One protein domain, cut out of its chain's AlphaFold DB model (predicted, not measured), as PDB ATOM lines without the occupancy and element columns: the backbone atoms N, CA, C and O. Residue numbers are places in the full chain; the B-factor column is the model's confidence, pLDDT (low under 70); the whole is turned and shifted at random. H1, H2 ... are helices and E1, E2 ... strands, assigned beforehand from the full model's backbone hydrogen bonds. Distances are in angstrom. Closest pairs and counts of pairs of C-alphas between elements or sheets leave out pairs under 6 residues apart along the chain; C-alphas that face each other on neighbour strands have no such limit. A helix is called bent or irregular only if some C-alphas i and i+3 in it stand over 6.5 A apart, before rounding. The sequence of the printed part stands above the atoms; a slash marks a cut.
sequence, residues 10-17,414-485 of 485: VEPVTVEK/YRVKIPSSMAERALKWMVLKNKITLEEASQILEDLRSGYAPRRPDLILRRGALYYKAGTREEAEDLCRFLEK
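What this domain is: This is residues 10 to 17 and 414 to 485 of the 485 residues of the protein "AAA domain-containing protein" of Thermoprotei archaeon (UniProt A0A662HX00). A strongly twisted sheet of four strands has H1 and H3 over one face, making two layers, one of strands and one of helices, and H2 packs on H1. E1 pairs near its beginning, while its end at Lys 17 reaches away to one end of the longest axis. The printed part has 80 residues with three named helices and four named strands, along the chain E1 E2 H1 H2 E3 E4 H3. The sheet's order is E1 - E2 - E4 - E3, all antiparallel, and the class is mixed. The whole is compact, with a radius of gyration of the C-alphas of 12.2 A and spans of 37 by 25 by 20 A.

How they stand to each other: Edge strand E1, residues 10 to 17, is antiparallel to E2, residues 414 to 418, with N 11 and O 415 at 2.8 A. H1, residues 420 to 432, is on the sheet at a height of 10.0 A; its closest C-alphas to E2 are those of Ala 426 and Ile 418, 7.3 A apart. H1 and H2, residues 438 to 449, touch as a helical hairpin, closest at C-alphas 427 and 441, 5.8 A, with a shallow tilt of 14 degrees. E3, residues 459 to 462, and E4, residues 465 to 470, form a hairpin, with N 460 and O 467 at 2.8 A. E4 is also antiparallel to E2, with N 416 and O 468 at 2.9 A. E2, H1 H2 and E3 make a split strand-helix-strand unit, its two strands running the same way with E4 between them; the crossover is right-handed. H3, residues 473 to 484, is on the sheet at a height of 8.9 A and touches H1 with residues 479 to 483 alone, closest at C-alphas 483 and 425, 6.6 A. Every O i to N i+4 pair is within hydrogen-bond range in H2 and H3, and 7 of 9 in H1, which is irregular, with C-alphas 421 and 424 7.6 A apart.

Where its parts are: E1 begins at C-alpha 10 (227.017, -29.425, -15.839) and is 21.7 A long. H1 spans 19.5 A, H2 16.6 A, E4 15.8 A and H3 16.7 A, ending at C-alpha 484 (229.629, -18.395, -21.638).

The domain as a whole: The C-alphas of Lys 17 and Glu 439 are the farthest apart, 39.2 A. Residues 18 to 413 are not printed, and C-alphas 17 and 414 are 17.1 A apart across this cut. Of the links that are printed whole, none is long. The mean pLDDT of the printed part is 87.7, and no printed residue is under 70.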
ATOM      1  N   VAL A  10     226.853 -27.989 -15.641       87.38
ATOM      2  CA  VAL A  10     227.017 -29.425 -15.839       87.38
ATOM      3  C   VAL A  10     226.396 -30.143 -14.646       87.38
ATOM      4  O   VAL A  10     226.776 -29.902 -13.502       87.38
ATOM      5  N   GLU A  11     225.444 -31.027 -14.912       89.25
ATOM      6  CA  GLU A  11     224.798 -31.870 -13.909       89.25
ATOM      7  C   GLU A  11     225.045 -33.345 -14.260       89.25
ATOM      8  O   GLU A  11     224.665 -33.774 -15.352       89.25
ATOM      9  N   PRO A  12     225.656 -34.153 -13.378       89.19
ATOM     10  CA  PRO A  12     225.739 -35.590 -13.606       89.19
ATOM     11  C   PRO A  12     224.344 -36.213 -13.469       89.19
ATOM     12  O   PRO A  12     223.635 -35.977 -12.488       89.19
ATOM     13  N   VAL A  13     223.948 -37.031 -14.443       88.56
ATOM     14  CA  VAL A  13     222.773 -37.894 -14.322       88.56
ATOM     15  C   VAL A  13     223.244 -39.251 -13.833       88.56
ATOM     16  O   VAL A  13     223.875 -40.013 -14.564       88.56
ATOM     17  N   THR A  14     222.948 -39.533 -12.570       88.56
ATOM     18  CA  THR A  14     223.358 -40.766 -11.903       88.56
ATOM     19  C   THR A  14     222.196 -41.732 -11.746       88.56
ATOM     20  O   THR A  14     221.073 -41.300 -11.479       88.56
ATOM     21  N   VAL A  15     222.485 -43.027 -11.802       88.38
ATOM     22  CA  VAL A  15     221.589 -44.088 -11.330       88.38
ATOM     23  C   VAL A  15     222.192 -44.764 -10.112       88.38
ATOM     24  O   VAL A  15     223.409 -44.888  -9.999       88.38
ATOM     25  N   GLU A  16     221.344 -45.187  -9.182       86.69
ATOM     26  CA  GLU A  16     221.780 -46.084  -8.117       86.69
ATOM     27  C   GLU A  16     221.779 -47.511  -8.648       86.69
ATOM     28  O   GLU A  16     220.748 -48.009  -9.098       86.69
ATOM     29  N   LYS A  17     222.937 -48.162  -8.588       87.38
ATOM     30  CA  LYS A  17     223.093 -49.571  -8.924       87.38
ATOM     31  C   LYS A  17     223.447 -50.348  -7.667       87.38
ATOM     32  O   LYS A  17     224.303 -49.922  -6.888       87.38
ATOM     33  N   TYR A 414     226.412 -36.840 -18.532       91.50
ATOM     34  CA  TYR A 414     226.326 -35.475 -18.031       91.50
ATOM     35  C   TYR A 414     225.251 -34.737 -18.809       91.50
ATOM     36  O   TYR A 414     225.089 -34.947 -20.008       91.50
ATOM     37  N   ARG A 415     224.495 -33.866 -18.148       92.19
ATOM     38  CA  ARG A 415     223.571 -32.972 -18.839       92.19
ATOM     39  C   ARG A 415     223.941 -31.522 -18.612       92.19
ATOM     40  O   ARG A 415     224.308 -31.138 -17.504       92.19
ATOM     41  N   VAL A 416     223.800 -30.718 -19.654       91.94
ATOM     42  CA  VAL A 416     223.935 -29.265 -19.576       91.94
ATOM     43  C   VAL A 416     222.550 -28.665 -19.678       91.94
ATOM     44  O   VAL A 416     221.857 -28.874 -20.673       91.94
ATOM     45  N   LYS A 417     222.132 -27.923 -18.651       90.62
ATOM     46  CA  LYS A 417     220.919 -27.109 -18.738       90.62
ATOM     47  C   LYS A 417     221.216 -25.891 -19.611       90.62
ATOM     48  O   LYS A 417     221.973 -25.015 -19.197       90.62
ATOM     49  N   ILE A 418     220.612 -25.841 -20.791       87.69
ATOM     50  CA  ILE A 418     220.739 -24.749 -21.753       87.69
ATOM     51  C   ILE A 418     219.597 -23.756 -21.493       87.69
ATOM     52  O   ILE A 418     218.424 -24.122 -21.623       87.69
ATOM     53  N   PRO A 419     219.892 -22.501 -21.104       83.81
ATOM     54  CA  PRO A 419     218.875 -21.454 -21.042       83.81
ATOM     55  C   PRO A 419     218.220 -21.263 -22.413       83.81
ATOM     56  O   PRO A 419     218.914 -21.293 -23.427       83.81
ATOM     57  N   SER A 420     216.911 -21.010 -22.469       78.69
ATOM     58  CA  SER A 420     216.193 -20.869 -23.747       78.69
ATOM     59  C   SER A 420     216.782 -19.768 -24.642       78.69
ATOM     60  O   SER A 420     216.849 -19.932 -25.854       78.69
ATOM     61  N   SER A 421     217.318 -18.697 -24.043       82.25
ATOM     62  CA  SER A 421     218.031 -17.617 -24.745       82.25
ATOM     63  C   SER A 421     219.354 -18.043 -25.399       82.25
ATOM     64  O   SER A 421     219.922 -17.292 -26.180       82.25
ATOM     65  N   MET A 422     219.874 -19.224 -25.064       87.06
ATOM     66  CA  MET A 422     221.147 -19.766 -25.544       87.06
ATOM     67  C   MET A 422     220.965 -20.998 -26.444       87.06
ATOM     68  O   MET A 422     221.961 -21.594 -26.854       87.06
ATOM     69  N   ALA A 423     219.727 -21.383 -26.775       86.25
ATOM     70  CA  ALA A 423     219.441 -22.573 -27.580       86.25
ATOM     71  C   ALA A 423     220.092 -22.516 -28.973       86.25
ATOM     72  O   ALA A 423     220.771 -23.458 -29.372       86.25
ATOM     73  N   GLU A 424     219.986 -21.383 -29.675       88.88
ATOM     74  CA  GLU A 424     220.629 -21.187 -30.985       88.88
ATOM     75  C   GLU A 424     222.151 -21.342 -30.901       88.88
ATOM     76  O   GLU A 424     222.783 -21.979 -31.741       88.88
ATOM     77  N   ARG A 425     222.753 -20.807 -29.839       89.81
ATOM     78  CA  ARG A 425     224.191 -20.904 -29.601       89.81
ATOM     79  C   ARG A 425     224.626 -22.334 -29.281       89.81
ATOM     80  O   ARG A 425     225.670 -22.766 -29.763       89.81
ATOM     81  N   ALA A 426     223.832 -23.071 -28.511       90.00
ATOM     82  CA  ALA A 426     224.085 -24.484 -28.246       90.00
ATOM     83  C   ALA A 426     224.040 -25.309 -29.540       90.00
ATOM     84  O   ALA A 426     224.922 -26.130 -29.770       90.00
ATOM     85  N   LEU A 427     223.077 -25.041 -30.425       90.88
ATOM     86  CA  LEU A 427     222.985 -25.723 -31.718       90.88
ATOM     87  C   LEU A 427     224.149 -25.356 -32.645       90.88
ATOM     88  O   LEU A 427     224.715 -26.247 -33.273       90.88
ATOM     89  N   LYS A 428     224.602 -24.092 -32.653       92.38
ATOM     90  CA  LYS A 428     225.843 -23.693 -33.347       92.38
ATOM     91  C   LYS A 428     227.050 -24.490 -32.856       92.38
ATOM     92  O   LYS A 428     227.839 -24.959 -33.668       92.38
ATOM     93  N   TRP A 429     227.185 -24.684 -31.543       94.31
ATOM     94  CA  TRP A 429     228.234 -25.546 -30.993       94.31
ATOM     95  C   TRP A 429     228.096 -26.993 -31.478       94.31
ATOM     96  O   TRP A 429     229.091 -27.583 -31.891       94.31
ATOM     97  N   MET A 430     226.881 -27.549 -31.492       92.12
ATOM     98  CA  MET A 430     226.643 -28.917 -31.972       92.12
ATOM     99  C   MET A 430     227.020 -29.076 -33.452       92.12
ATOM    100  O   MET A 430     227.644 -30.077 -33.805       92.12
ATOM    101  N   VAL A 431     226.726 -28.081 -34.296       92.88
ATOM    102  CA  VAL A 431     227.171 -28.042 -35.701       92.88
ATOM    103  C   VAL A 431     228.699 -27.996 -35.786       92.88
ATOM    104  O   VAL A 431     229.298 -28.813 -36.476       92.88
ATOM    105  N   LEU A 432     229.356 -27.105 -35.032       92.62
ATOM    106  CA  LEU A 432     230.824 -26.981 -35.020       92.62
ATOM    107  C   LEU A 432     231.540 -28.248 -34.530       92.62
ATOM    108  O   LEU A 432     232.683 -28.500 -34.904       92.62
ATOM    109  N   LYS A 433     230.886 -29.041 -33.678       92.31
ATOM    110  CA  LYS A 433     231.381 -30.341 -33.205       92.31
ATOM    111  C   LYS A 433     230.958 -31.510 -34.097       92.31
ATOM    112  O   LYS A 433     231.160 -32.655 -33.699       92.31
ATOM    113  N   ASN A 434     230.381 -31.238 -35.270       89.94
ATOM    114  CA  ASN A 434     229.881 -32.233 -36.221       89.94
ATOM    115  C   ASN A 434     228.887 -33.229 -35.591       89.94
ATOM    116  O   ASN A 434     228.858 -34.405 -35.950       89.94
ATOM    117  N   LYS A 435     228.088 -32.783 -34.612       88.88
ATOM    118  CA  LYS A 435     227.052 -33.601 -33.950       88.88
ATOM    119  C   LYS A 435     225.716 -33.565 -34.693       88.88
ATOM    120  O   LYS A 435     224.932 -34.509 -34.568       88.88
ATOM    121  N   ILE A 436     225.466 -32.463 -35.403       91.62
ATOM    122  CA  ILE A 436     224.274 -32.200 -36.219       91.62
ATOM    123  C   ILE A 436     224.653 -31.402 -37.469       91.62
ATOM    124  O   ILE A 436     225.679 -30.713 -37.474       91.62
ATOM    125  N   THR A 437     223.814 -31.449 -38.499       92.12
ATOM    126  CA  THR A 437     223.923 -30.578 -39.680       92.12
ATOM    127  C   THR A 437     223.255 -29.215 -39.446       92.12
ATOM    128  O   THR A 437     222.508 -29.013 -38.487       92.12
ATOM    129  N   LEU A 438     223.519 -28.251 -40.335       89.81
ATOM    130  CA  LEU A 438     222.852 -26.937 -40.334       89.81
ATOM    131  C   LEU A 438     221.333 -27.049 -40.545       89.81
ATOM    132  O   LEU A 438     220.563 -26.317 -39.920       89.81
ATOM    133  N   GLU A 439     220.906 -27.977 -41.399       89.44
ATOM    134  CA  GLU A 439     219.494 -28.259 -41.675       89.44
ATOM    135  C   GLU A 439     218.802 -28.832 -40.431       89.44
ATOM    136  O   GLU A 439     217.770 -28.317 -40.003       89.44
ATOM    137  N   GLU A 440     219.428 -29.813 -39.767       88.06
ATOM    138  CA  GLU A 440     218.936 -30.370 -38.501       88.06
ATOM    139  C   GLU A 440     218.860 -29.306 -37.396       88.06
ATOM    140  O   GLU A 440     217.876 -29.244 -36.658       88.06
ATOM    141  N   ALA A 441     219.872 -28.439 -37.281       89.25
ATOM    142  CA  ALA A 441     219.874 -27.345 -36.311       89.25
ATOM    143  C   ALA A 441     218.704 -26.370 -36.532       89.25
ATOM    144  O   ALA A 441     218.102 -25.899 -35.564       89.25
ATOM    145  N   SER A 442     218.371 -26.092 -37.794       89.00
ATOM    146  CA  SER A 442     217.273 -25.195 -38.171       89.00
ATOM    147  C   SER A 442     215.917 -25.815 -37.829       89.00
ATOM    148  O   SER A 442     215.100 -25.165 -37.175       89.00
ATOM    149  N   GLN A 443     215.731 -27.102 -38.139       88.88
ATOM    150  CA  GLN A 443     214.528 -27.853 -37.768       88.88
ATOM    151  C   GLN A 443     214.325 -27.905 -36.246       88.88
ATOM    152  O   GLN A 443     213.223 -27.678 -35.750       88.88
ATOM    153  N   ILE A 444     215.394 -28.140 -35.476       88.31
ATOM    154  CA  ILE A 444     215.321 -28.168 -34.007       88.31
ATOM    155  C   ILE A 444     214.921 -26.794 -33.445       88.31
ATOM    156  O   ILE A 444     214.182 -26.725 -32.462       88.31
ATOM    157  N   LEU A 445     215.378 -25.688 -34.044       87.56
ATOM    158  CA  LEU A 445     214.954 -24.345 -33.631       87.56
ATOM    159  C   LEU A 445     213.470 -24.095 -33.895       87.56
ATOM    160  O   LEU A 445     212.813 -23.478 -33.055       87.56
ATOM    161  N   GLU A 446     212.943 -24.554 -35.027       86.81
ATOM    162  CA  GLU A 446     211.515 -24.453 -35.346       86.81
ATOM    163  C   GLU A 446     210.656 -25.269 -34.379       86.81
ATOM    164  O   GLU A 446     209.668 -24.748 -33.850       86.81
ATOM    165  N   ASP A 447     211.080 -26.498 -34.071       85.75
ATOM    166  CA  ASP A 447     210.423 -27.359 -33.084       85.75
ATOM    167  C   ASP A 447     210.374 -26.664 -31.713       85.75
ATOM    168  O   ASP A 447     209.308 -26.559 -31.101       85.75
ATOM    169  N   LEU A 448     211.502 -26.105 -31.255       84.94
ATOM    170  CA  LEU A 448     211.593 -25.399 -29.973       84.94
ATOM    171  C   LEU A 448     210.744 -24.120 -29.933       84.94
ATOM    172  O   LEU A 448     210.123 -23.842 -28.905       84.94
ATOM    173  N   ARG A 449     210.693 -23.347 -31.028       84.44
ATOM    174  CA  ARG A 449     209.833 -22.150 -31.151       84.44
ATOM    175  C   ARG A 449     208.351 -22.506 -31.108       84.44
ATOM    176  O   ARG A 449     207.560 -21.751 -30.551       84.44
ATOM    177  N   SER A 450     208.004 -23.668 -31.648       83.75
ATOM    178  CA  SER A 450     206.645 -24.215 -31.663       83.75
ATOM    179  C   SER A 450     206.279 -24.953 -30.366       83.75
ATOM    180  O   SER A 450     205.172 -25.470 -30.240       83.75
ATOM    181  N   GLY A 451     207.193 -25.008 -29.387       78.00
ATOM    182  CA  GLY A 451     206.982 -25.661 -28.092       78.00
ATOM    183  C   GLY A 451     207.099 -27.188 -28.116       78.00
ATOM    184  O   GLY A 451     206.810 -27.834 -27.106       78.00
ATOM    185  N   TYR A 452     207.538 -27.775 -29.231       82.62
ATOM    186  CA  TYR A 452     207.744 -29.212 -29.366       82.62
ATOM    187  C   TYR A 452     209.124 -29.640 -28.858       82.62
ATOM    188  O   TYR A 452     210.108 -28.895 -28.886       82.62
ATOM    189  N   ALA A 453     209.196 -30.878 -28.368       81.12
ATOM    190  CA  ALA A 453     210.462 -31.486 -27.991       81.12
ATOM    191  C   ALA A 453     211.261 -31.867 -29.254       81.12
ATOM    192  O   ALA A 453     210.677 -32.447 -30.172       81.12
ATOM    193  N   PRO A 454     212.584 -31.617 -29.289       83.19
ATOM    194  CA  PRO A 454     213.429 -32.039 -30.401       83.19
ATOM    195  C   PRO A 454     213.363 -33.555 -30.606       83.19
ATOM    196  O   PRO A 454     213.446 -34.320 -29.641       83.19
ATOM    197  N   ARG A 455     213.285 -34.016 -31.858       81.94
ATOM    198  CA  ARG A 455     213.288 -35.451 -32.207       81.94
ATOM    199  C   ARG A 455     214.695 -36.056 -32.172       81.94
ATOM    200  O   ARG A 455     215.140 -36.668 -33.140       81.94
ATOM    201  N   ARG A 456     215.421 -35.871 -31.067       84.81
ATOM    202  CA  ARG A 456     216.780 -36.394 -30.892       84.81
ATOM    203  C   ARG A 456     217.031 -36.924 -29.479       84.81
ATOM    204  O   ARG A 456     216.573 -36.324 -28.512       84.81
ATOM    205  N   PRO A 457     217.793 -38.020 -29.332       84.38
ATOM    206  CA  PRO A 457     218.050 -38.641 -28.031       84.38
ATOM    207  C   PRO A 457     219.043 -37.860 -27.153       84.38
ATOM    208  O   PRO A 457     219.104 -38.090 -25.942       84.38
ATOM    209  N   ASP A 458     219.839 -36.965 -27.744       87.81
ATOM    210  CA  ASP A 458     220.834 -36.128 -27.069       87.81
ATOM    211  C   ASP A 458     220.293 -34.757 -26.622       87.81
ATOM    212  O   ASP A 458     220.977 -34.036 -25.894       87.81
ATOM    213  N   LEU A 459     219.049 -34.414 -26.974       89.69
ATOM    214  CA  LEU A 459     218.365 -33.196 -26.535       89.69
ATOM    215  C   LEU A 459     217.059 -33.535 -25.816       89.69
ATOM    216  O   LEU A 459     216.227 -34.283 -26.314       89.69
ATOM    217  N   ILE A 460     216.858 -32.965 -24.631       86.88
ATOM    218  CA  ILE A 460     215.688 -33.233 -23.794       86.88
ATOM    219  C   ILE A 460     215.044 -31.904 -23.419       86.88
ATOM    220  O   ILE A 460     215.665 -31.074 -22.760       86.88
ATOM    221  N   LEU A 461     213.777 -31.712 -23.781       84.94
ATOM    222  CA  LEU A 461     212.982 -30.578 -23.314       84.94
ATOM    223  C   LEU A 461     212.202 -30.993 -22.060       84.94
ATOM    224  O   LEU A 461     211.354 -31.882 -22.114       84.94
ATOM    225  N   ARG A 462     212.479 -30.373 -20.906       80.94
ATOM    226  CA  ARG A 462     211.789 -30.688 -19.641       80.94
ATOM    227  C   ARG A 462     211.455 -29.417 -18.872       80.94
ATOM    228  O   ARG A 462     212.348 -28.641 -18.547       80.94
ATOM    229  N   ARG A 463     210.171 -29.231 -18.533       73.94
ATOM    230  CA  ARG A 463     209.660 -28.050 -17.800       73.94
ATOM    231  C   ARG A 463     210.125 -26.717 -18.425       73.94
ATOM    232  O   ARG A 463     210.550 -25.816 -17.710       73.94
ATOM    233  N   GLY A 464     210.108 -26.629 -19.759       71.25
ATOM    234  CA  GLY A 464     210.491 -25.425 -20.512       71.25
ATOM    235  C   GLY A 464     211.997 -25.143 -20.612       71.25
ATOM    236  O   GLY A 464     212.373 -24.123 -21.181       71.25
ATOM    237  N   ALA A 465     212.863 -26.020 -20.090       78.38
ATOM    238  CA  ALA A 465     214.314 -25.916 -20.239       78.38
ATOM    239  C   ALA A 465     214.848 -27.000 -21.184       78.38
ATOM    240  O   ALA A 465     214.458 -28.169 -21.079       78.38
ATOM    241  N   LEU A 466     215.751 -26.603 -22.082       87.69
ATOM    242  CA  LEU A 466     216.464 -27.512 -22.972       87.69
ATOM    243  C   LEU A 466     217.668 -28.096 -22.234       87.69
ATOM    244  O   LEU A 466     218.433 -27.376 -21.594       87.69
ATOM    245  N   TYR A 467     217.847 -29.405 -22.324       89.94
ATOM    246  CA  TYR A 467     218.985 -30.111 -21.765       89.94
ATOM    247  C   TYR A 467     219.732 -30.821 -22.880       89.94
ATOM    248  O   TYR A 467     219.120 -31.556 -23.651       89.94
ATOM    249  N   TYR A 468     221.046 -30.643 -22.924       92.19
ATOM    250  CA  TYR A 468     221.922 -31.436 -23.778       92.19
ATOM    251  C   TYR A 468     222.525 -32.587 -22.982       92.19
ATOM    252  O   TYR A 468     223.057 -32.358 -21.896       92.19
ATOM    253  N   LYS A 469     222.429 -33.809 -23.503       93.00
ATOM    254  CA  LYS A 469     223.019 -35.027 -22.941       93.00
ATOM    255  C   LYS A 469     224.405 -35.241 -23.556       93.00
ATOM    256  O   LYS A 469     224.524 -35.662 -24.700       93.00
ATOM    257  N   ALA A 470     225.435 -34.984 -22.760       90.25
ATOM    258  CA  ALA A 470     226.838 -35.198 -23.091       90.25
ATOM    259  C   ALA A 470     227.315 -36.574 -22.600       90.25
ATOM    260  O   ALA A 470     227.012 -36.986 -21.473       90.25
ATOM    261  N   GLY A 471     228.084 -37.276 -23.432       85.38
ATOM    262  CA  GLY A 471     228.635 -38.596 -23.111       85.38
ATOM    263  C   GLY A 471     229.772 -38.533 -22.091       85.38
ATOM    264  O   GLY A 471     229.933 -39.452 -21.290       85.38
ATOM    265  N   THR A 472     230.526 -37.431 -22.065       89.69
ATOM    266  CA  THR A 472     231.629 -37.214 -21.118       89.69
ATOM    267  C   THR A 472     231.484 -35.893 -20.371       89.69
ATOM    268  O   THR A 472     230.766 -34.978 -20.785       89.69
ATOM    269  N   ARG A 473     232.190 -35.779 -19.240       91.56
ATOM    270  CA  ARG A 473     232.245 -34.531 -18.471       91.56
ATOM    271  C   ARG A 473     232.901 -33.412 -19.274       91.56
ATOM    272  O   ARG A 473     232.418 -32.288 -19.252       91.56
ATOM    273  N   GLU A 474     233.970 -33.740 -19.995       92.56
ATOM    274  CA  GLU A 474     234.729 -32.794 -20.815       92.56
ATOM    275  C   GLU A 474     233.869 -32.177 -21.917       92.56
ATOM    276  O   GLU A 474     233.926 -30.970 -22.129       92.56
ATOM    277  N   GLU A 475     233.024 -32.978 -22.571       92.00
ATOM    278  CA  GLU A 475     232.069 -32.503 -23.576       92.00
ATOM    279  C   GLU A 475     231.037 -31.543 -22.967       92.00
ATOM    280  O   GLU A 475     230.766 -30.479 -23.524       92.00
ATOM    281  N   ALA A 476     230.498 -31.881 -21.791       91.31
ATOM    282  CA  ALA A 476     229.559 -31.017 -21.078       91.31
ATOM    283  C   ALA A 476     230.205 -29.683 -20.667       91.31
ATOM    284  O   ALA A 476     229.599 -28.619 -20.807       91.31
ATOM    285  N   GLU A 477     231.441 -29.730 -20.169       92.62
ATOM    286  CA  GLU A 477     232.209 -28.545 -19.786       92.62
ATOM    287  C   GLU A 477     232.602 -27.702 -21.007       92.62
ATOM    288  O   GLU A 477     232.581 -26.473 -20.926       92.62
ATOM    289  N   ASP A 478     232.902 -28.328 -22.148       93.25
ATOM    290  CA  ASP A 478     233.181 -27.633 -23.407       93.25
ATOM    291  C   ASP A 478     231.972 -26.840 -23.906       93.25
ATOM    292  O   ASP A 478     232.108 -25.659 -24.240       93.25
ATOM    293  N   LEU A 479     230.781 -27.445 -23.874       92.56
ATOM    294  CA  LEU A 479     229.543 -26.744 -24.204       92.56
ATOM    295  C   LEU A 479     229.299 -25.572 -23.242       92.56
ATOM    296  O   LEU A 479     229.024 -24.464 -23.699       92.56
ATOM    297  N   CYS A 480     229.452 -25.765 -21.927       91.06
ATOM    298  CA  CYS A 480     229.318 -24.668 -20.960       91.06
ATOM    299  C   CYS A 480     230.273 -23.506 -21.279       91.06
ATOM    300  O   CYS A 480     229.823 -22.363 -21.357       91.06
ATOM    301  N   ARG A 481     231.556 -23.791 -21.548       91.00
ATOM    302  CA  ARG A 481     232.542 -22.767 -21.940       91.00
ATOM    303  C   ARG A 481     232.154 -22.049 -23.229       91.00
ATOM    304  O   ARG A 481     232.379 -20.848 -23.345       91.00
ATOM    305  N   PHE A 482     231.592 -22.758 -24.205       90.44
ATOM    306  CA  PHE A 482     231.150 -22.148 -25.459       90.44
ATOM    307  C   PHE A 482     229.958 -21.207 -25.261       90.44
ATOM    308  O   PHE A 482     229.896 -20.152 -25.896       90.44
ATOM    309  N   LEU A 483     229.023 -21.581 -24.386       88.81
ATOM    310  CA  LEU A 483     227.824 -20.805 -24.071       88.81
ATOM    311  C   LEU A 483     228.116 -19.539 -23.247       88.81
ATOM    312  O   LEU A 483     227.355 -18.579 -23.342       88.81
ATOM    313  N   GLU A 484     229.199 -19.535 -22.467       84.94
ATOM    314  CA  GLU A 484     229.629 -18.395 -21.638       84.94
ATOM    315  C   GLU A 484     230.431 -17.315 -22.386       84.94
ATOM    316  O   GLU A 484     230.614 -16.225 -21.839       84.94
ATOM    317  N   LYS A 485     230.929 -17.613 -23.594       73.12
ATOM    318  CA  LYS A 485     231.657 -16.651 -24.445       73.12
ATOM    319  C   LYS A 485     230.715 -15.647 -25.122       73.12
ATOM    320  O   LYS A 485     231.061 -15.141 -26.203       73.12
TER     321      LYS A 485